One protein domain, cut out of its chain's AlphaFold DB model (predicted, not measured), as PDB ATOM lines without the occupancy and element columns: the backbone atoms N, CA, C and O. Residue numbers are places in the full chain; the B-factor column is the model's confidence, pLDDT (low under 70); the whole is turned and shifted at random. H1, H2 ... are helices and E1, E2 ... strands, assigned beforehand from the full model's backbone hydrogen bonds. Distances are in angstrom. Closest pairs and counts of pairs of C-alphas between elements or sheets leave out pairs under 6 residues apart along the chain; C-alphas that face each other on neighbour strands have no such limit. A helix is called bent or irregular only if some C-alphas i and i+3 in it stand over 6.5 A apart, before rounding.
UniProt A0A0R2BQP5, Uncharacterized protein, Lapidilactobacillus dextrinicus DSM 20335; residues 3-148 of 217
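What this domain is: This is residues 3 to 148 of the 217 residues of an uncharacterized protein of Lapidilactobacillus dextrinicus DSM 20335 (UniProt A0A0R2BQP5). A twisted sheet of five strands has two long helices, H2 and H4, packed over one face, steeply tilted to each other; over one end of the other face lies H3, with H1 packed on it. The 146 printed residues hold four named helices and five named strands, in the order H1 E1 H2 E2 E3 H3 E4 E5 H4. The mixed sheet runs E1 E2 E3 E4 E5. The class is mixed, and the whole is compact, radius of gyration of the C-alphas 15.4 A, spanning 47 by 32 by 23 A.

How they stand to each other: Start at H1, residues 5 to 14; it touches H3, residues 79 to 88, closest at the C-alphas of Ile 5 and Asn 86, 6.4 A. E1, residues 18 to 21, is parallel to E2, residues 54 to 60, with N 20 and O 55 at 2.9 A. Between them H2, residues 30 to 49, completes a strand-helix-strand unit, two parallel neighbour strands joined through a helix, with a right-handed crossover. H2 is on the sheet, its height 8.9 A. E2 and E3, residues 66 to 73, form an antiparallel hairpin: N 58 and O 68, 2.8 A. H3 is on the opposite face from H2. E4, residues 99 to 105, is antiparallel to E3, N 69 and O 103 at 2.9 A, and forms a hairpin with E5, residues 114 to 121: N 102 and O 117, 2.8 A. H4, residues 128 to 147, is on the same face as H2 and touches it with residues 128 to 136 alone, Phe 33 and Ala 132 having the closest C-alphas, 4.9 A. Every O i to N i+4 pair is within hydrogen-bond range in H1, H2 and H4; H3 has 0 of 6, but 5 of 7 O i to N i+3 pairs.

Where its parts are: Find C-alpha 5 at (262.643, 266.253, 171.578), where H1 begins. H2 runs 28.6 A and H4 28.2 A, to C-alpha 147 at (222.355, 255.073, 171.339). H3 is irregular: C-alphas 80 and 83 are 8.1 A apart.

The domain as a whole: The C-alphas farthest apart, Thr 93 and Lys 147, are 47.6 A apart. The printed part has no cut, no link is long, and no printed residue is under pLDDT 70.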
ATOM      1  N   LEU A   3     263.213 264.330 178.836       93.00
ATOM      2  CA  LEU A   3     264.022 264.080 177.632       93.00
ATOM      3  C   LEU A   3     264.020 265.318 176.728       93.00
ATOM      4  O   LEU A   3     263.108 266.138 176.817       93.00
ATOM      5  N   SER A   4     264.995 265.442 175.826       95.06
ATOM      6  CA  SER A   4     264.878 266.372 174.697       95.06
ATOM      7  C   SER A   4     263.964 265.812 173.601       95.06
ATOM      8  O   SER A   4     263.698 264.605 173.541       95.06
ATOM      9  N   ILE A   5     263.486 266.676 172.705       95.00
ATOM     10  CA  ILE A   5     262.643 266.253 171.578       95.00
ATOM     11  C   ILE A   5     263.441 265.390 170.603       95.00
ATOM     12  O   ILE A   5     262.929 264.380 170.116       95.00
ATOM     13  N   GLU A   6     264.712 265.735 170.383       93.62
ATOM     14  CA  GLU A   6     265.642 264.909 169.614       93.62
ATOM     15  C   GLU A   6     265.806 263.513 170.238       93.62
ATOM     16  O   GLU A   6     265.683 262.516 169.530       93.62
ATOM     17  N   GLN A   7     266.011 263.412 171.560       93.88
ATOM     18  CA  GLN A   7     266.138 262.128 172.262       93.88
ATOM     19  C   GLN A   7     264.868 261.278 172.134       93.88
ATOM     20  O   GLN A   7     264.948 260.117 171.734       93.88
ATOM     21  N   TYR A   8     263.700 261.863 172.414       94.06
ATOM     22  CA  TYR A   8     262.400 261.194 172.297       94.06
ATOM     23  C   TYR A   8     262.148 260.693 170.865       94.06
ATOM     24  O   TYR A   8     261.780 259.534 170.658       94.06
ATOM     25  N   GLN A   9     262.399 261.532 169.854       93.19
ATOM     26  CA  GLN A   9     262.225 261.130 168.461       93.19
ATOM     27  C   GLN A   9     263.281 260.133 167.974       93.19
ATOM     28  O   GLN A   9     262.961 259.335 167.098       93.19
ATOM     29  N   ASN A  10     264.523 260.179 168.460       93.50
ATOM     30  CA  ASN A  10     265.572 259.247 168.035       93.50
ATOM     31  C   ASN A  10     265.374 257.863 168.660       93.50
ATOM     32  O   ASN A  10     265.402 256.881 167.924       93.50
ATOM     33  N   TYR A  11     265.018 257.789 169.949       93.12
ATOM     34  CA  TYR A  11     264.601 256.534 170.582       93.12
ATOM     35  C   TYR A  11     263.489 255.857 169.768       93.12
ATOM     36  O   TYR A  11     263.634 254.708 169.370       93.12
ATOM     37  N   LEU A  12     262.426 256.596 169.421       92.69
ATOM     38  CA  LEU A  12     261.287 256.065 168.659       92.69
ATOM     39  C   LEU A  12     261.560 255.844 167.152       92.69
ATOM     40  O   LEU A  12     260.724 255.266 166.457       92.69
ATOM     41  N   LYS A  13     262.716 256.278 166.617       90.88
ATOM     42  CA  LYS A  13     263.204 255.883 165.274       90.88
ATOM     43  C   LYS A  13     263.924 254.532 165.305       90.88
ATOM     44  O   LYS A  13     263.878 253.819 164.307       90.88
ATOM     45  N   GLU A  14     264.610 254.223 166.404       90.00
ATOM     46  CA  GLU A  14     265.479 253.047 166.551       90.00
ATOM     47  C   GLU A  14     264.782 251.878 167.267       90.00
ATOM     48  O   GLU A  14     265.075 250.719 166.989       90.00
ATOM     49  N   THR A  15     263.840 252.179 168.163       89.00
ATOM     50  CA  THR A  15     263.040 251.228 168.946       89.00
ATOM     51  C   THR A  15     261.562 251.587 168.804       89.00
ATOM     52  O   THR A  15     261.162 252.707 169.113       89.00
ATOM     53  N   GLU A  16     260.726 250.651 168.345       85.88
ATOM     54  CA  GLU A  16     259.274 250.870 168.293       85.88
ATOM     55  C   GLU A  16     258.690 251.053 169.714       85.88
ATOM     56  O   GLU A  16     259.178 250.420 170.657       85.88
ATOM     57  N   PRO A  17     257.665 251.913 169.898       88.75
ATOM     58  CA  PRO A  17     257.075 252.159 171.212       88.75
ATOM     59  C   PRO A  17     256.502 250.864 171.794       88.75
ATOM     60  O   PRO A  17     255.708 250.182 171.148       88.75
ATOM     61  N   ALA A  18     256.891 250.531 173.023       90.25
ATOM     62  CA  ALA A  18     256.483 249.281 173.653       90.25
ATOM     63  C   ALA A  18     254.992 249.308 174.046       90.25
ATOM     64  O   ALA A  18     254.611 250.052 174.948       90.25
ATOM     65  N   GLU A  19     254.157 248.485 173.402       94.19
ATOM     66  CA  GLU A  19     252.748 248.304 173.784       94.19
ATOM     67  C   GLU A  19     252.614 247.240 174.889       94.19
ATOM     68  O   GLU A  19     252.950 246.070 174.694       94.19
ATOM     69  N   ARG A  20     252.086 247.639 176.050       94.56
ATOM     70  CA  ARG A  20     251.706 246.752 177.160       94.56
ATOM     71  C   ARG A  20     250.187 246.583 177.188       94.56
ATOM     72  O   ARG A  20     249.481 247.295 177.904       94.56
ATOM     73  N   ALA A  21     249.688 245.667 176.362       95.19
ATOM     74  CA  ALA A  21     248.261 245.382 176.249       95.19
ATOM     75  C   ALA A  21     247.737 244.599 177.469       95.19
ATOM     76  O   ALA A  21     248.183 243.484 177.749       95.19
ATOM     77  N   VAL A  22     246.749 245.161 178.166       95.44
ATOM     78  CA  VAL A  22     246.055 244.526 179.287       95.44
ATOM     79  C   VAL A  22     245.130 243.433 178.745       95.44
ATOM     80  O   VAL A  22     244.161 243.706 178.040       95.44
ATOM     81  N   SER A  23     245.444 242.175 179.061       90.69
ATOM     82  CA  SER A  23     244.735 240.988 178.555       90.69
ATOM     83  C   SER A  23     243.566 240.526 179.435       90.69
ATOM     84  O   SER A  23     242.733 239.730 178.991       90.69
ATOM     85  N   ALA A  24     243.490 241.019 180.674       91.25
ATOM     86  CA  ALA A  24     242.349 240.815 181.561       91.25
ATOM     87  C   ALA A  24     241.106 241.535 181.012       91.25
ATOM     88  O   ALA A  24     241.209 242.632 180.470       91.25
ATOM     89  N   LYS A  25     239.927 240.920 181.157       90.88
ATOM     90  CA  LYS A  25     238.650 241.523 180.753       90.88
ATOM     91  C   LYS A  25     238.000 242.206 181.947       90.88
ATOM     92  O   LYS A  25     237.828 241.566 182.980       90.88
ATOM     93  N   PHE A  26     237.574 243.450 181.756       91.50
ATOM     94  CA  PHE A  26     236.833 244.223 182.750       91.50
ATOM     95  C   PHE A  26     235.449 244.582 182.220       91.50
ATOM     96  O   PHE A  26     235.299 244.953 181.050       91.50
ATOM     97  N   ASP A  27     234.449 244.515 183.095       91.56
ATOM     98  CA  ASP A  27     233.138 245.095 182.828       91.56
ATOM     99  C   ASP A  27     233.261 246.621 182.734       91.56
ATOM    100  O   ASP A  27     233.904 247.253 183.569       91.56
ATOM    101  N   LEU A  28     232.607 247.244 181.754       91.19
ATOM    102  CA  LEU A  28     232.660 248.700 181.560       91.19
ATOM    103  C   LEU A  28     231.668 249.427 182.490       91.19
ATOM    104  O   LEU A  28     230.745 250.119 182.057       91.19
ATOM    105  N   ASN A  29     231.859 249.203 183.792       92.44
ATOM    106  CA  ASN A  29     231.176 249.820 184.926       92.44
ATOM    107  C   ASN A  29     232.216 250.431 185.887       92.44
ATOM    108  O   ASN A  29     233.412 250.226 185.703       92.44
ATOM    109  N   GLN A  30     231.779 251.161 186.920       91.88
ATOM    110  CA  GLN A  30     232.683 251.866 187.843       91.88
ATOM    111  C   GLN A  30     233.812 250.977 188.406       91.88
ATOM    112  O   GLN A  30     234.981 251.319 188.245       91.88
ATOM    113  N   ALA A  31     233.486 249.826 189.001       94.81
ATOM    114  CA  ALA A  31     234.484 248.953 189.626       94.81
ATOM    115  C   ALA A  31     235.448 248.334 188.596       94.81
ATOM    116  O   ALA A  31     236.633 248.156 188.869       94.81
ATOM    117  N   GLY A  32     234.961 248.040 187.386       95.81
ATOM    118  CA  GLY A  32     235.820 247.594 186.289       95.81
ATOM    119  C   GLY A  32     236.705 248.708 185.719       95.81
ATOM    120  O   GLY A  32     237.828 248.425 185.312       95.81
ATOM    121  N   PHE A  33     236.271 249.975 185.755       96.69
ATOM    122  CA  PHE A  33     237.124 251.124 185.424       96.69
ATOM    123  C   PHE A  33     238.201 251.384 186.483       96.69
ATOM    124  O   PHE A  33     239.321 251.711 186.110       96.69
ATOM    125  N   GLU A  34     237.908 251.190 187.771       96.50
ATOM    126  CA  GLU A  34     238.890 251.264 188.869       96.50
ATOM    127  C   GLU A  34     239.975 250.172 188.732       96.50
ATOM    128  O   GLU A  34     241.176 250.444 188.842       96.50
ATOM    129  N   GLN A  35     239.572 248.942 188.391       96.88
ATOM    130  CA  GLN A  35     240.496 247.835 188.111       96.88
ATOM    131  C   GLN A  35     241.314 248.057 186.828       96.88
ATOM    132  O   GLN A  35     242.529 247.854 186.826       96.88
ATOM    133  N   LEU A  36     240.671 248.511 185.747       97.44
ATOM    134  CA  LEU A  36     241.331 248.822 184.478       97.44
ATOM    135  C   LEU A  36     242.316 249.992 184.614       97.44
ATOM    136  O   LEU A  36     243.404 249.936 184.047       97.44
ATOM    137  N   ALA A  37     241.959 251.039 185.361       97.62
ATOM    138  CA  ALA A  37     242.831 252.181 185.616       97.62
ATOM    139  C   ALA A  37     244.121 251.749 186.321       97.62
ATOM    140  O   ALA A  37     245.206 252.092 185.856       97.62
ATOM    141  N   THR A  38     243.994 250.940 187.378       97.19
ATOM    142  CA  THR A  38     245.129 250.314 188.071       97.19
ATOM    143  C   THR A  38     245.987 249.512 187.085       97.19
ATOM    144  O   THR A  38     247.151 249.837 186.884       97.19
ATOM    145  N   ALA A  39     245.396 248.563 186.348       97.56
ATOM    146  CA  ALA A  39     246.138 247.708 185.416       97.56
ATOM    147  C   ALA A  39     246.832 248.470 184.264       97.56
ATOM    148  O   ALA A  39     247.887 248.037 183.794       97.56
ATOM    149  N   LEU A  40     246.269 249.591 183.794       97.62
ATOM    150  CA  LEU A  40     246.910 250.471 182.809       97.62
ATOM    151  C   LEU A  40     248.077 251.265 183.420       97.62
ATOM    152  O   LEU A  40     249.084 251.472 182.745       97.62
ATOM    153  N   ILE A  41     247.947 251.713 184.674       96.88
ATOM    154  CA  ILE A  41     248.991 252.443 185.410       96.88
ATOM    155  C   ILE A  41     250.162 251.518 185.748       96.88
ATOM    156  O   ILE A  41     251.295 251.879 185.437       96.88
ATOM    157  N   ASP A  42     249.908 250.321 186.280       96.38
ATOM    158  CA  ASP A  42     250.940 249.338 186.641       96.38
ATOM    159  C   ASP A  42     251.829 249.001 185.429       96.38
ATOM    160  O   ASP A  42     253.053 249.123 185.471       96.38
ATOM    161  N   ASN A  43     251.207 248.682 184.286       96.56
ATOM    162  CA  ASN A  43     251.907 248.407 183.026       96.56
ATOM    163  C   ASN A  43     252.710 249.609 182.493       96.56
ATOM    164  O   ASN A  43     253.669 249.426 181.742       96.56
ATOM    165  N   LEU A  44     252.309 250.837 182.829       95.44
ATOM    166  CA  LEU A  44     253.025 252.052 182.443       95.44
ATOM    167  C   LEU A  44     254.191 252.355 183.394       95.44
ATOM    168  O   LEU A  44     255.235 252.828 182.947       95.44
ATOM    169  N   GLN A  45     254.031 252.050 184.682       94.06
ATOM    170  CA  GLN A  45     255.093 252.118 185.685       94.06
ATOM    171  C   GLN A  45     256.189 251.089 185.382       94.06
ATOM    172  O   GLN A  45     257.353 251.471 185.331       94.06
ATOM    173  N   GLU A  46     255.838 249.850 185.008       94.75
ATOM    174  CA  GLU A  46     256.816 248.865 184.513       94.75
ATOM    175  C   GLU A  46     257.636 249.395 183.322       94.75
ATOM    176  O   GLU A  46     258.847 249.188 183.261       94.75
ATOM    177  N   LEU A  47     257.014 250.109 182.373       94.06
ATOM    178  CA  LEU A  47     257.732 250.709 181.239       94.06
ATOM    179  C   LEU A  47     258.647 251.868 181.659       94.06
ATOM    180  O   LEU A  47     259.742 252.006 181.109       94.06
ATOM    181  N   LEU A  48     258.219 252.686 182.625       91.94
ATOM    182  CA  LEU A  48     259.023 253.769 183.196       91.94
ATOM    183  C   LEU A  48     260.245 253.229 183.953       91.94
ATOM    184  O   LEU A  48     261.344 253.750 183.753       91.94
ATOM    185  N   ASP A  49     260.073 252.161 184.735       92.56
ATOM    186  CA  ASP A  49     261.136 251.483 185.485       92.56
ATOM    187  C   ASP A  49     262.089 250.692 184.569       92.56
ATOM    188  O   ASP A  49     263.302 250.686 184.788       92.56
ATOM    189  N   GLU A  50     261.585 250.106 183.472       91.88
ATOM    190  CA  GLU A  50     262.416 249.587 182.370       91.88
ATOM    191  C   GLU A  50     263.178 250.708 181.623       91.88
ATOM    192  O   GLU A  50     264.059 250.417 180.809       91.88
ATOM    193  N   GLY A  51     262.854 251.985 181.863       89.69
ATOM    194  CA  GLY A  51     263.448 253.139 181.183       89.69
ATOM    195  C   GLY A  51     263.037 253.261 179.711       89.69
ATOM    196  O   GLY A  51     263.790 253.809 178.901       89.69
ATOM    197  N   ARG A  52     261.872 252.720 179.335       91.50
ATOM    198  CA  ARG A  52     261.428 252.571 177.943       91.50
ATOM    199  C   ARG A  52     260.305 253.532 177.589       91.50
ATOM    200  O   ARG A  52     259.413 253.806 178.384       91.50
ATOM    201  N   LEU A  53     260.311 253.993 176.340       93.31
ATOM    202  CA  LEU A  53     259.174 254.722 175.784       93.31
ATOM    203  C   LEU A  53     258.150 253.731 175.235       93.31
ATOM    204  O   LEU A  53     258.457 252.893 174.384       93.31
ATOM    205  N   GLY A  54     256.919 253.846 175.717       93.25
ATOM    206  CA  GLY A  54     255.823 252.974 175.336       93.25
ATOM    207  C   GLY A  54     254.493 253.451 175.901       93.25
ATOM    208  O   GLY A  54     254.358 254.593 176.346       93.25
ATOM    209  N   PHE A  55     253.511 252.564 175.850       95.94
ATOM    210  CA  PHE A  55     252.152 252.826 176.289       95.94
ATOM    211  C   PHE A  55     251.492 251.539 176.780       95.94
ATOM    212  O   PHE A  55     251.718 250.468 176.216       95.94
ATOM    213  N   SER A  56     250.639 251.634 177.799       97.25
ATOM    214  CA  SER A  56     249.712 250.541 178.114       97.25
ATOM    215  C   SER A  56     248.409 250.728 177.342       97.25
ATOM    216  O   SER A  56     248.030 251.863 177.043       97.25
ATOM    217  N   SER A  57     247.733 249.639 176.980       97.25
ATOM    218  CA  SER A  57     246.489 249.690 176.209       97.25
ATOM    219  C   SER A  57     245.473 248.631 176.634       97.25
ATOM    220  O   SER A  57     245.827 247.582 177.161       97.25
ATOM    221  N   TYR A  58     244.195 248.899 176.385       97.56
ATOM    222  CA  TYR A  58     243.091 247.961 176.582       97.56
ATOM    223  C   TYR A  58     242.044 248.155 175.489       97.56
ATOM    224  O   TYR A  58     241.720 249.288 175.129       97.56
ATOM    225  N   GLU A  59     241.500 247.059 174.964       95.88
ATOM    226  CA  GLU A  59     240.547 247.075 173.854       95.88
ATOM    227  C   GLU A  59     239.303 246.250 174.193       95.88
ATOM    228  O   GLU A  59     239.347 245.023 174.306       95.88
ATOM    229  N   ALA A  60     238.172 246.938 174.338       93.44
ATOM    230  CA  ALA A  60     236.867 246.322 174.490       93.44
ATOM    231  C   ALA A  60     236.218 246.163 173.108       93.44
ATOM    232  O   ALA A  60     235.815 247.139 172.475       93.44
ATOM    233  N   THR A  61     236.117 244.916 172.648       89.62
ATOM    234  CA  THR A  61     235.578 244.556 171.323       89.62
ATOM    235  C   THR A  61     234.058 244.352 171.297       89.62
ATOM    236  O   THR A  61     233.492 244.117 170.232       89.62
ATOM    237  N   ALA A  62     233.388 244.427 172.450       87.31
ATOM    238  CA  ALA A  62     231.928 244.415 172.541       87.31
ATOM    239  C   ALA A  62     231.355 245.794 172.175       87.31
ATOM    240  O   ALA A  62     231.971 246.815 172.474       87.31
ATOM    241  N   GLU A  63     230.179 245.844 171.545       85.94
ATOM    242  CA  GLU A  63     229.574 247.121 171.148       85.94
ATOM    243  C   GLU A  63     229.017 247.910 172.355       85.94
ATOM    244  O   GLU A  63     228.300 247.329 173.177       85.94
ATOM    245  N   PRO A  64     229.276 249.232 172.456       90.00
ATOM    246  CA  PRO A  64     230.098 250.050 171.559       90.00
ATOM    247  C   PRO A  64     231.607 249.858 171.788       90.00
ATOM    248  O   PRO A  64     232.125 250.121 172.873       90.00
ATOM    249  N   ALA A  65     232.320 249.459 170.731       93.81
ATOM    250  CA  ALA A  65     233.738 249.122 170.823       93.81
ATOM    251  C   ALA A  65     234.614 250.350 171.124       93.81
ATOM    252  O   ALA A  65     234.398 251.447 170.589       93.81
ATOM    253  N   VAL A  66     235.632 250.157 171.966       96.00
ATOM    254  CA  VAL A  66     236.551 251.212 172.410       96.00
ATOM    255  C   VAL A  66     237.944 250.653 172.707       96.00
ATOM    256  O   VAL A  66     238.082 249.622 173.365       96.00
ATOM    257  N   LYS A  67     238.985 251.367 172.262       97.19
ATOM    258  CA  LYS A  67     240.366 251.179 172.722       97.19
ATOM    259  C   LYS A  67     240.799 252.377 173.561       97.19
ATOM    260  O   LYS A  67     240.699 253.520 173.115       97.19
ATOM    261  N   PHE A  68     241.311 252.101 174.752       97.50
ATOM    262  CA  PHE A  68     241.977 253.064 175.621       97.50
ATOM    263  C   PHE A  68     243.483 252.787 175.606       97.50
ATOM    264  O   PHE A  68     243.890 251.627 175.657       97.50
ATOM    265  N   SER A  69     244.305 253.833 175.572       97.44
ATOM    266  CA  SER A  69     245.755 253.737 175.776       97.44
ATOM    267  C   SER A  69     246.234 254.822 176.739       97.44
ATOM    268  O   SER A  69     245.810 255.968 176.611       97.44
ATOM    269  N   LEU A  70     247.147 254.495 177.656       97.31
ATOM    270  CA  LEU A  70     247.964 255.487 178.360       97.31
ATOM    271  C   LEU A  70     249.265 255.690 177.584       97.31
ATOM    272  O   LEU A  70     250.173 254.867 177.677       97.31
ATOM    273  N   GLU A  71     249.344 256.764 176.800       96.56
ATOM    274  CA  GLU A  71     250.468 257.051 175.903       96.56
ATOM    275  C   GLU A  71     251.442 258.082 176.523       96.56
ATOM    276  O   GLU A  71     251.026 259.158 176.964       96.56
ATOM    277  N   MET A  72     252.747 257.769 176.548       94.44
ATOM    278  CA  MET A  72     253.810 258.679 177.013       94.44
ATOM    279  C   MET A  72     254.262 259.623 175.892       94.44
ATOM    280  O   MET A  72     254.859 259.186 174.912       94.44
ATOM    281  N   SER A  73     254.046 260.930 176.043       94.44
ATOM    282  CA  SER A  73     254.398 261.927 175.020       94.44
ATOM    283  C   SER A  73     254.701 263.291 175.658       94.44
ATOM    284  O   SER A  73     254.063 263.656 176.643       94.44
ATOM    285  N   PRO A  74     255.640 264.106 175.142       94.44
ATOM    286  CA  PRO A  74     255.872 265.460 175.669       94.44
ATOM    287  C   PRO A  74     254.731 266.452 175.347       94.44
ATOM    288  O   PRO A  74     254.655 267.533 175.945       94.44
ATOM    289  N   VAL A  75     253.843 266.100 174.405       94.81
ATOM    290  CA  VAL A  75     252.731 266.927 173.897       94.81
ATOM    291  C   VAL A  75     251.466 266.103 173.679       94.81
ATOM    292  O   VAL A  75     251.526 264.882 173.569       94.81
ATOM    293  N   ASN A  76     250.321 266.781 173.551       94.81
ATOM    294  CA  ASN A  76     249.037 266.158 173.237       94.81
ATOM    295  C   ASN A  76     249.002 265.683 171.768       94.81
ATOM    296  O   ASN A  76     248.475 266.358 170.882       94.81
ATOM    297  N   LEU A  77     249.651 264.547 171.517       93.75
ATOM    298  CA  LEU A  77     249.747 263.874 170.229       93.75
ATOM    299  C   LEU A  77     250.063 262.385 170.470       93.75
ATOM    300  O   LEU A  77     250.981 262.107 171.249       93.75
ATOM    301  N   PRO A  78     249.376 261.439 169.798       93.19
ATOM    302  CA  PRO A  78     249.650 260.012 169.953       93.19
ATOM    303  C   PRO A  78     251.076 259.616 169.554       93.19
ATOM    304  O   PRO A  78     251.646 260.176 168.614       93.19
ATOM    305  N   MET A  79     251.623 258.583 170.194       92.19
ATOM    306  CA  MET A  79     252.993 258.108 169.965       92.19
ATOM    307  C   MET A  79     253.231 257.636 168.531       92.19
ATOM    308  O   MET A  79     254.321 257.837 168.011       92.19
ATOM    309  N   VAL A  80     252.223 257.097 167.835       91.75
ATOM    310  CA  VAL A  80     252.336 256.747 166.399       91.75
ATOM    311  C   VAL A  80     252.710 257.953 165.517       91.75
ATOM    312  O   VAL A  80     253.342 257.801 164.471       91.75
ATOM    313  N   ASP A  81     252.389 259.167 165.968       93.00
ATOM    314  CA  ASP A  81     252.655 260.431 165.286       93.00
ATOM    315  C   ASP A  81     253.903 261.173 165.813       93.00
ATOM    316  O   ASP A  81     254.135 262.332 165.451       93.00
ATOM    317  N   PHE A  82     254.765 260.506 166.601       92.38
ATOM    318  CA  PHE A  82     255.951 261.089 167.257       92.38
ATOM    319  C   PHE A  82     256.842 261.949 166.339       92.38
ATOM    320  O   PHE A  82     257.417 262.950 166.770       92.38
ATOM    321  N   LYS A  83     256.915 261.601 165.049       92.88
ATOM    322  CA  LYS A  83     257.682 262.302 164.002       92.88
ATOM    323  C   LYS A  83     257.223 263.748 163.755       92.88
ATOM    324  O   LYS A  83     257.934 264.491 163.090       92.88
ATOM    325  N   LYS A  84     256.054 264.152 164.271       94.19
ATOM    326  CA  LYS A  84     255.518 265.524 164.203       94.19
ATOM    327  C   LYS A  84     255.755 266.335 165.486       94.19
ATOM    328  O   LYS A  84     255.502 267.533 165.479       94.19
ATOM    329  N   VAL A  85     256.220 265.718 166.578       92.50
ATOM    330  CA  VAL A  85     256.340 266.361 167.906       92.50
ATOM    331  C   VAL A  85     257.227 267.607 167.892       92.50
ATOM    332  O   VAL A  85     256.925 268.572 168.587       92.50
ATOM    333  N   ASN A  86     258.269 267.644 167.063       92.75
ATOM    334  CA  ASN A  86     259.128 268.819 166.945       92.75
ATOM    335  C   ASN A  86     258.428 270.059 166.355       92.75
ATOM    336  O   ASN A  86     258.885 271.172 166.570       92.75
ATOM    337  N   GLN A  87     257.267 269.912 165.707       93.38
ATOM    338  CA  GLN A  87     256.455 271.044 165.233       93.38
ATOM    339  C   GLN A  87     255.820 271.858 166.379       93.38
ATOM    340  O   GLN A  87     255.208 272.894 166.125       93.38
ATOM    341  N   PHE A  88     255.951 271.392 167.626       92.75
ATOM    342  CA  PHE A  88     255.405 272.017 168.832       92.75
ATOM    343  C   PHE A  88     256.473 272.702 169.710       92.75
ATOM    344  O   PHE A  88     256.125 273.230 170.765       92.75
ATOM    345  N   PHE A  89     257.750 272.710 169.299       92.31
ATOM    346  CA  PHE A  89     258.864 273.275 170.072       92.31
ATOM    347  C   PHE A  89     259.801 274.111 169.192       92.31
ATOM    348  O   PHE A  89     260.082 273.745 168.056       92.31
ATOM    349  N   GLU A  90     260.314 275.221 169.729       89.88
ATOM    350  CA  GLU A  90     261.318 276.060 169.049       89.88
ATOM    351  C   GLU A  90     262.761 275.586 169.314       89.88
ATOM    352  O   GLU A  90     263.650 275.824 168.499       89.88
ATOM    353  N   ASP A  91     262.983 274.895 170.436       90.81
ATOM    354  CA  ASP A  91     264.254 274.279 170.824       90.81
ATOM    355  C   ASP A  91     264.048 272.767 171.008       90.81
ATOM    356  O   ASP A  91     263.454 272.318 171.989       90.81
ATOM    357  N   GLU A  92     264.534 271.974 170.050       88.25
ATOM    358  CA  GLU A  92     264.458 270.506 170.090       88.25
ATOM    359  C   GLU A  92     265.439 269.878 171.106       88.25
ATOM    360  O   GLU A  92     265.321 268.690 171.424       88.25
ATOM    361  N   THR A  93     266.393 270.662 171.631       91.00
ATOM    362  CA  THR A  93     267.435 270.221 172.576       91.00
ATOM    363  C   THR A  93     267.056 270.434 174.044       91.00
ATOM    364  O   THR A  93     267.601 269.757 174.919       91.00
ATOM    365  N   ALA A  94     266.094 271.316 174.324       91.19
ATOM    366  CA  ALA A  94     265.584 271.567 175.667       91.19
ATOM    367  C   ALA A  94     264.969 270.303 176.299       91.19
ATOM    368  O   ALA A  94     264.183 269.594 175.670       91.19
ATOM    369  N   LEU A  95     265.295 270.037 177.569       93.00
ATOM    370  CA  LEU A  95     264.721 268.920 178.324       93.00
ATOM    371  C   LEU A  95     263.287 269.245 178.760       93.00
ATOM    372  O   LEU A  95     263.067 270.143 179.575       93.00
ATOM    373  N   VAL A  96     262.321 268.475 178.264       93.06
ATOM    374  CA  VAL A  96     260.894 268.604 178.580       93.06
ATOM    375  C   VAL A  96     260.393 267.391 179.376       93.06
ATOM    376  O   VAL A  96     260.909 266.285 179.191       93.06
ATOM    377  N   PRO A  97     259.398 267.553 180.268       92.81
ATOM    378  CA  PRO A  97     258.751 266.421 180.920       92.81
ATOM    379  C   PRO A  97     257.919 265.619 179.916       92.81
ATOM    380  O   PRO A  97     257.146 266.185 179.136       92.81
ATOM    381  N   LEU A  98     258.044 264.292 179.965       93.69
ATOM    382  CA  LEU A  98     257.085 263.412 179.304       93.69
ATOM    383  C   LEU A  98     255.787 263.417 180.113       93.69
ATOM    384  O   LEU A  98     255.792 263.143 181.317       93.69
ATOM    385  N   LYS A  99     254.681 263.715 179.440       96.12
ATOM    386  CA  LYS A  99     253.328 263.651 179.986       96.12
ATOM    387  C   LYS A  99     252.693 262.317 179.640       96.12
ATOM    388  O   LYS A  99     253.124 261.622 178.719       96.12
ATOM    389  N   ILE A 100     251.675 261.971 180.409       96.50
ATOM    390  CA  ILE A 100     250.933 260.728 180.274       96.50
ATOM    391  C   ILE A 100     249.509 261.099 179.884       96.50
ATOM    392  O   ILE A 100     248.830 261.848 180.591       96.50
ATOM    393  N   TYR A 101     249.096 260.613 178.719       97.56
ATOM    394  CA  TYR A 101     247.833 260.965 178.089       97.56
ATOM    395  C   TYR A 101     246.924 259.746 177.972       97.56
ATOM    396  O   TYR A 101     247.337 258.718 177.438       97.56
ATOM    397  N   LEU A 102     245.667 259.878 178.402       97.94
ATOM    398  CA  LEU A 102     244.623 258.917 178.067       97.94
ATOM    399  C   LEU A 102     244.168 259.176 176.629       97.94
ATOM    400  O   LEU A 102     243.452 260.137 176.356       97.94
ATOM    401  N   VAL A 103     244.568 258.303 175.713       97.62
ATOM    402  CA  VAL A 103     244.134 258.301 174.317       97.62
ATOM    403  C   VAL A 103     242.957 257.337 174.167       97.62
ATOM    404  O   VAL A 103     243.117 256.120 174.233       97.62
ATOM    405  N   THR A 104     241.760 257.883 173.950       97.56
ATOM    406  CA  THR A 104     240.520 257.118 173.740       97.56
ATOM    407  C   THR A 104     240.183 257.052 172.253       97.56
ATOM    408  O   THR A 104     240.083 258.085 171.589       97.56
ATOM    409  N   ARG A 105     239.967 255.845 171.723       97.19
ATOM    410  CA  ARG A 105     239.657 255.576 170.310       97.19
ATOM    411  C   ARG A 105     238.348 254.798 170.204       97.19
ATOM    412  O   ARG A 105     238.236 253.702 170.745       97.19
ATOM    413  N   SER A 106     237.360 255.353 169.508       95.94
ATOM    414  CA  SER A 106     236.071 254.700 169.230       95.94
ATOM    415  C   SER A 106     235.364 255.414 168.081       95.94
ATOM    416  O   SER A 106     235.503 256.627 167.931       95.94
ATOM    417  N   GLU A 107     234.550 254.696 167.307       93.69
ATOM    418  CA  GLU A 107     233.660 255.285 166.295       93.69
ATOM    419  C   GLU A 107     232.700 256.336 166.891       93.69
ATOM    420  O   GLU A 107     232.297 257.265 166.193       93.69
ATOM    421  N   PHE A 108     232.375 256.220 168.185       94.00
ATOM    422  CA  PHE A 108     231.334 257.006 168.853       94.00
ATOM    423  C   PHE A 108     231.866 258.051 169.851       94.00
ATOM    424  O   PHE A 108     231.072 258.675 170.540       94.00
ATOM    425  N   ILE A 109     233.183 258.289 169.956       93.44
ATOM    426  CA  ILE A 109     233.697 259.324 170.885       93.44
ATOM    427  C   ILE A 109     233.537 260.746 170.326       93.44
ATOM    428  O   ILE A 109     233.176 261.667 171.052       93.44
ATOM    429  N   ASN A 110     233.829 260.944 169.034       91.75
ATOM    430  CA  ASN A 110     233.672 262.203 168.296       91.75
ATOM    431  C   ASN A 110     233.921 261.990 166.786       91.75
ATOM    432  O   ASN A 110     234.288 260.904 166.348       91.75
ATOM    433  N   VAL A 111     233.787 263.055 165.985       89.69
ATOM    434  CA  VAL A 111     233.985 263.034 164.516       89.69
ATOM    435  C   VAL A 111     235.393 262.575 164.096       89.69
ATOM    436  O   VAL A 111     235.556 261.991 163.028       89.69
ATOM    437  N   SER A 112     236.413 262.817 164.924       91.56
ATOM    438  CA  SER A 112     237.797 262.364 164.707       91.56
ATOM    439  C   SER A 112     238.072 260.937 165.201       91.56
ATOM    440  O   SER A 112     239.184 260.450 165.010       91.56
ATOM    441  N   LYS A 113     237.086 260.270 165.822       95.12
ATOM    442  CA  LYS A 113     237.176 258.918 166.408       95.12
ATOM    443  C   LYS A 113     238.265 258.766 167.482       95.12
ATOM    444  O   LYS A 113     238.726 257.663 167.777       95.12
ATOM    445  N   LEU A 114     238.692 259.897 168.040       95.75
ATOM    446  CA  LEU A 114     239.887 260.053 168.862       95.75
ATOM    447  C   LEU A 114     239.667 261.194 169.859       95.75
ATOM    448  O   LEU A 114     239.396 262.323 169.450       95.75
ATOM    449  N   HIS A 115     239.819 260.916 171.148       96.88
ATOM    450  CA  HIS A 115     239.923 261.923 172.206       96.88
ATOM    451  C   HIS A 115     241.221 261.707 172.982       96.88
ATOM    452  O   HIS A 115     241.704 260.576 173.059       96.88
ATOM    453  N   ILE A 116     241.807 262.782 173.512       97.19
ATOM    454  CA  ILE A 116     243.055 262.713 174.272       97.19
ATOM    455  C   ILE A 116     242.979 263.657 175.470       97.19
ATOM    456  O   ILE A 116     242.836 264.870 175.298       97.19
ATOM    457  N   ASP A 117     243.121 263.092 176.663       97.31
ATOM    458  CA  ASP A 117     243.074 263.788 177.947       97.31
ATOM    459  C   ASP A 117     244.427 263.669 178.661       97.31
ATOM    460  O   ASP A 117     245.124 262.664 178.525       97.31
ATOM    461  N   LEU A 118     244.828 264.695 179.414       96.81
ATOM    462  CA  LEU A 118     246.063 264.676 180.205       96.81
ATOM    463  C   LEU A 118     245.787 264.041 181.575       96.81
ATOM    464  O   LEU A 118     245.002 264.596 182.337       96.81
ATOM    465  N   LEU A 119     246.468 262.938 181.902       96.19
ATOM    466  CA  LEU A 119     246.438 262.342 183.244       96.19
ATOM    467  C   LEU A 119     247.454 263.016 184.179       96.19
ATOM    468  O   LEU A 119     247.133 263.309 185.325       96.19
ATOM    469  N   GLY A 120     248.675 263.283 183.699       94.56
ATOM    470  CA  GLY A 120     249.730 263.885 184.521       94.56
ATOM    471  C   GLY A 120     251.101 263.940 183.844       94.56
ATOM    472  O   GLY A 120     251.224 263.746 182.633       94.56
ATOM    473  N   GLU A 121     252.146 264.196 184.635       93.88
ATOM    474  CA  GLU A 121     253.549 264.101 184.204       93.88
ATOM    475  C   GLU A 121     254.195 262.819 184.739       93.88
ATOM    476  O   GLU A 121     253.957 262.420 185.871       93.88
ATOM    477  N   SER A 122     255.081 262.205 183.955       90.00
ATOM    478  CA  SER A 122     255.806 260.967 184.309       90.00
ATOM    479  C   SER A 122     256.890 261.129 185.393       90.00
ATOM    480  O   SER A 122     257.761 260.272 185.529       90.00
ATOM    481  N   ASP A 123     256.909 262.261 186.099       88.88
ATOM    482  CA  ASP A 123     257.701 262.502 187.316       88.88
ATOM    483  C   ASP A 123     256.784 262.598 188.562       88.88
ATOM    484  O   ASP A 123     257.221 263.071 189.609       88.88
ATOM    485  N   GLN A 124     255.501 262.230 188.447       90.19
ATOM    486  CA  GLN A 124     254.474 262.335 189.493       90.19
ATOM    487  C   GLN A 124     253.698 261.018 189.638       90.19
ATOM    488  O   GLN A 124     253.538 260.277 188.666       90.19
ATOM    489  N   ASP A 125     253.173 260.765 190.838       89.25
ATOM    490  CA  ASP A 125     252.305 259.620 191.112       89.25
ATOM    491  C   ASP A 125     250.983 259.729 190.333       89.25
ATOM    492  O   ASP A 125     250.372 260.799 190.250       89.25
ATOM    493  N   LEU A 126     250.534 258.615 189.751       93.00
ATOM    494  CA  LEU A 126     249.335 258.570 188.911       93.00
ATOM    495  C   LEU A 126     248.113 258.151 189.729       93.00
ATOM    496  O   LEU A 126     248.090 257.087 190.343       93.00
ATOM    497  N   SER A 127     247.071 258.977 189.691       95.00
ATOM    498  CA  SER A 127     245.803 258.706 190.366       95.00
ATOM    499  C   SER A 127     244.958 257.709 189.566       95.00
ATOM    500  O   SER A 127     244.390 258.056 188.524       95.00
ATOM    501  N   ALA A 128     244.854 256.474 190.064       95.06
ATOM    502  CA  ALA A 128     243.960 255.458 189.505       95.06
ATOM    503  C   ALA A 128     242.489 255.905 189.567       95.06
ATOM    504  O   ALA A 128     241.762 255.730 188.591       95.06
ATOM    505  N   ASP A 129     242.078 256.576 190.647       96.31
ATOM    506  CA  ASP A 129     240.746 257.166 190.798       96.31
ATOM    507  C   ASP A 129     240.424 258.166 189.677       96.31
ATOM    508  O   ASP A 129     239.327 258.150 189.117       96.31
ATOM    509  N   ASP A 130     241.350 259.072 189.349       96.56
ATOM    510  CA  ASP A 130     241.108 260.103 188.331       96.56
ATOM    511  C   ASP A 130     241.169 259.537 186.910       96.56
ATOM    512  O   ASP A 130     240.377 259.938 186.051       96.56
ATOM    513  N   LEU A 131     242.012 258.528 186.673       97.31
ATOM    514  CA  LEU A 131     241.959 257.752 185.439       97.31
ATOM    515  C   LEU A 131     240.630 256.990 185.304       97.31
ATOM    516  O   LEU A 131     240.012 257.049 184.242       97.31
ATOM    517  N   ALA A 132     240.140 256.340 186.363       97.50
ATOM    518  CA  ALA A 132     238.858 255.633 186.359       97.50
ATOM    519  C   ALA A 132     237.680 256.582 186.072       97.50
ATOM    520  O   ALA A 132     236.815 256.256 185.257       97.50
ATOM    521  N   LYS A 133     237.685 257.791 186.658       97.50
ATOM    522  CA  LYS A 133     236.714 258.860 186.353       97.50
ATOM    523  C   LYS A 133     236.758 259.253 184.874       97.50
ATOM    524  O   LYS A 133     235.705 259.314 184.241       97.50
ATOM    525  N   MET A 134     237.947 259.468 184.301       97.38
ATOM    526  CA  MET A 134     238.081 259.795 182.875       97.38
ATOM    527  C   MET A 134     237.608 258.652 181.968       97.38
ATOM    528  O   MET A 134     236.843 258.903 181.039       97.38
ATOM    529  N   LEU A 135     238.004 257.403 182.240       97.31
ATOM    530  CA  LEU A 135     237.559 256.225 181.484       97.31
ATOM    531  C   LEU A 135     236.026 256.109 181.486       97.31
ATOM    532  O   LEU A 135     235.416 255.948 180.426       97.31
ATOM    533  N   ALA A 136     235.403 256.271 182.658       97.00
ATOM    534  CA  ALA A 136     233.952 256.258 182.820       97.00
ATOM    535  C   ALA A 136     233.264 257.411 182.060       97.00
ATOM    536  O   ALA A 136     232.263 257.178 181.381       97.00
ATOM    537  N   GLU A 137     233.808 258.633 182.116       97.00
ATOM    538  CA  GLU A 137     233.285 259.794 181.384       97.00
ATOM    539  C   GLU A 137     233.321 259.562 179.865       97.00
ATOM    540  O   GLU A 137     232.303 259.720 179.183       97.00
ATOM    541  N   LYS A 138     234.469 259.142 179.314       96.25
ATOM    542  CA  LYS A 138     234.596 258.956 177.859       96.25
ATOM    543  C   LYS A 138     233.773 257.766 177.375       96.25
ATOM    544  O   LYS A 138     233.184 257.844 176.296       96.25
ATOM    545  N   TYR A 139     233.655 256.704 178.174       96.00
ATOM    546  CA  TYR A 139     232.753 255.602 177.853       96.00
ATOM    547  C   TYR A 139     231.276 256.016 177.911       96.00
ATOM    548  O   TYR A 139     230.507 255.617 177.040       96.00
ATOM    549  N   ALA A 140     230.867 256.871 178.854       95.56
ATOM    550  CA  ALA A 140     229.504 257.405 178.888       95.56
ATOM    551  C   ALA A 140     229.170 258.217 177.621       95.56
ATOM    552  O   ALA A 140     228.096 258.028 177.049       95.56
ATOM    553  N   ILE A 141     230.104 259.042 177.130       94.69
ATOM    554  CA  ILE A 141     229.967 259.789 175.863       94.69
ATOM    555  C   ILE A 141     229.841 258.834 174.662       94.69
ATOM    556  O   ILE A 141     228.982 259.037 173.801       94.69
ATOM    557  N   ILE A 142     230.656 257.775 174.621       94.56
ATOM    558  CA  ILE A 142     230.606 256.716 173.595       94.56
ATOM    559  C   ILE A 142     229.254 255.988 173.619       94.56
ATOM    560  O   ILE A 142     228.641 255.792 172.572       94.56
ATOM    561  N   VAL A 143     228.763 255.617 174.803       94.69
ATOM    562  CA  VAL A 143     227.492 254.899 174.989       94.69
ATOM    563  C   VAL A 143     226.281 255.766 174.649       94.69
ATOM    564  O   VAL A 143     225.322 255.248 174.076       94.69
ATOM    565  N   ASP A 144     226.300 257.062 174.976       93.56
ATOM    566  CA  ASP A 144     225.245 257.989 174.557       93.56
ATOM    567  C   ASP A 144     225.261 258.185 173.037       93.56
ATOM    568  O   ASP A 144     224.252 257.949 172.383       93.56
ATOM    569  N   THR A 145     226.422 258.483 172.451       92.31
ATOM    570  CA  THR A 145     226.578 258.681 170.997       92.31
ATOM    571  C   THR A 145     226.248 257.418 170.187       92.31
ATOM    572  O   THR A 145     225.765 257.519 169.064       92.31
ATOM    573  N   PHE A 146     226.457 256.223 170.747       91.38
ATOM    574  CA  PHE A 146     226.039 254.953 170.140       91.38
ATOM    575  C   PHE A 146     224.511 254.777 170.125       91.38
ATOM    576  O   PHE A 146     223.949 254.324 169.129       91.38
ATOM    577  N   LYS A 147     223.824 255.156 171.212       91.88
ATOM    578  CA  LYS A 147     222.355 255.073 171.339       91.88
ATOM    579  C   LYS A 147     221.634 256.196 170.592       91.88
ATOM    580  O   LYS A 147     220.568 255.975 170.024       91.88
ATOM    581  N   ASN A 148     222.228 257.384 170.604       89.81
ATOM    582  CA  ASN A 148     221.710 258.639 170.077       89.81
ATOM    583  C   ASN A 148     222.674 259.191 169.005       89.81
ATOM    584  O   ASN A 148     223.253 260.265 169.196       89.81
TER     585      ASN A 148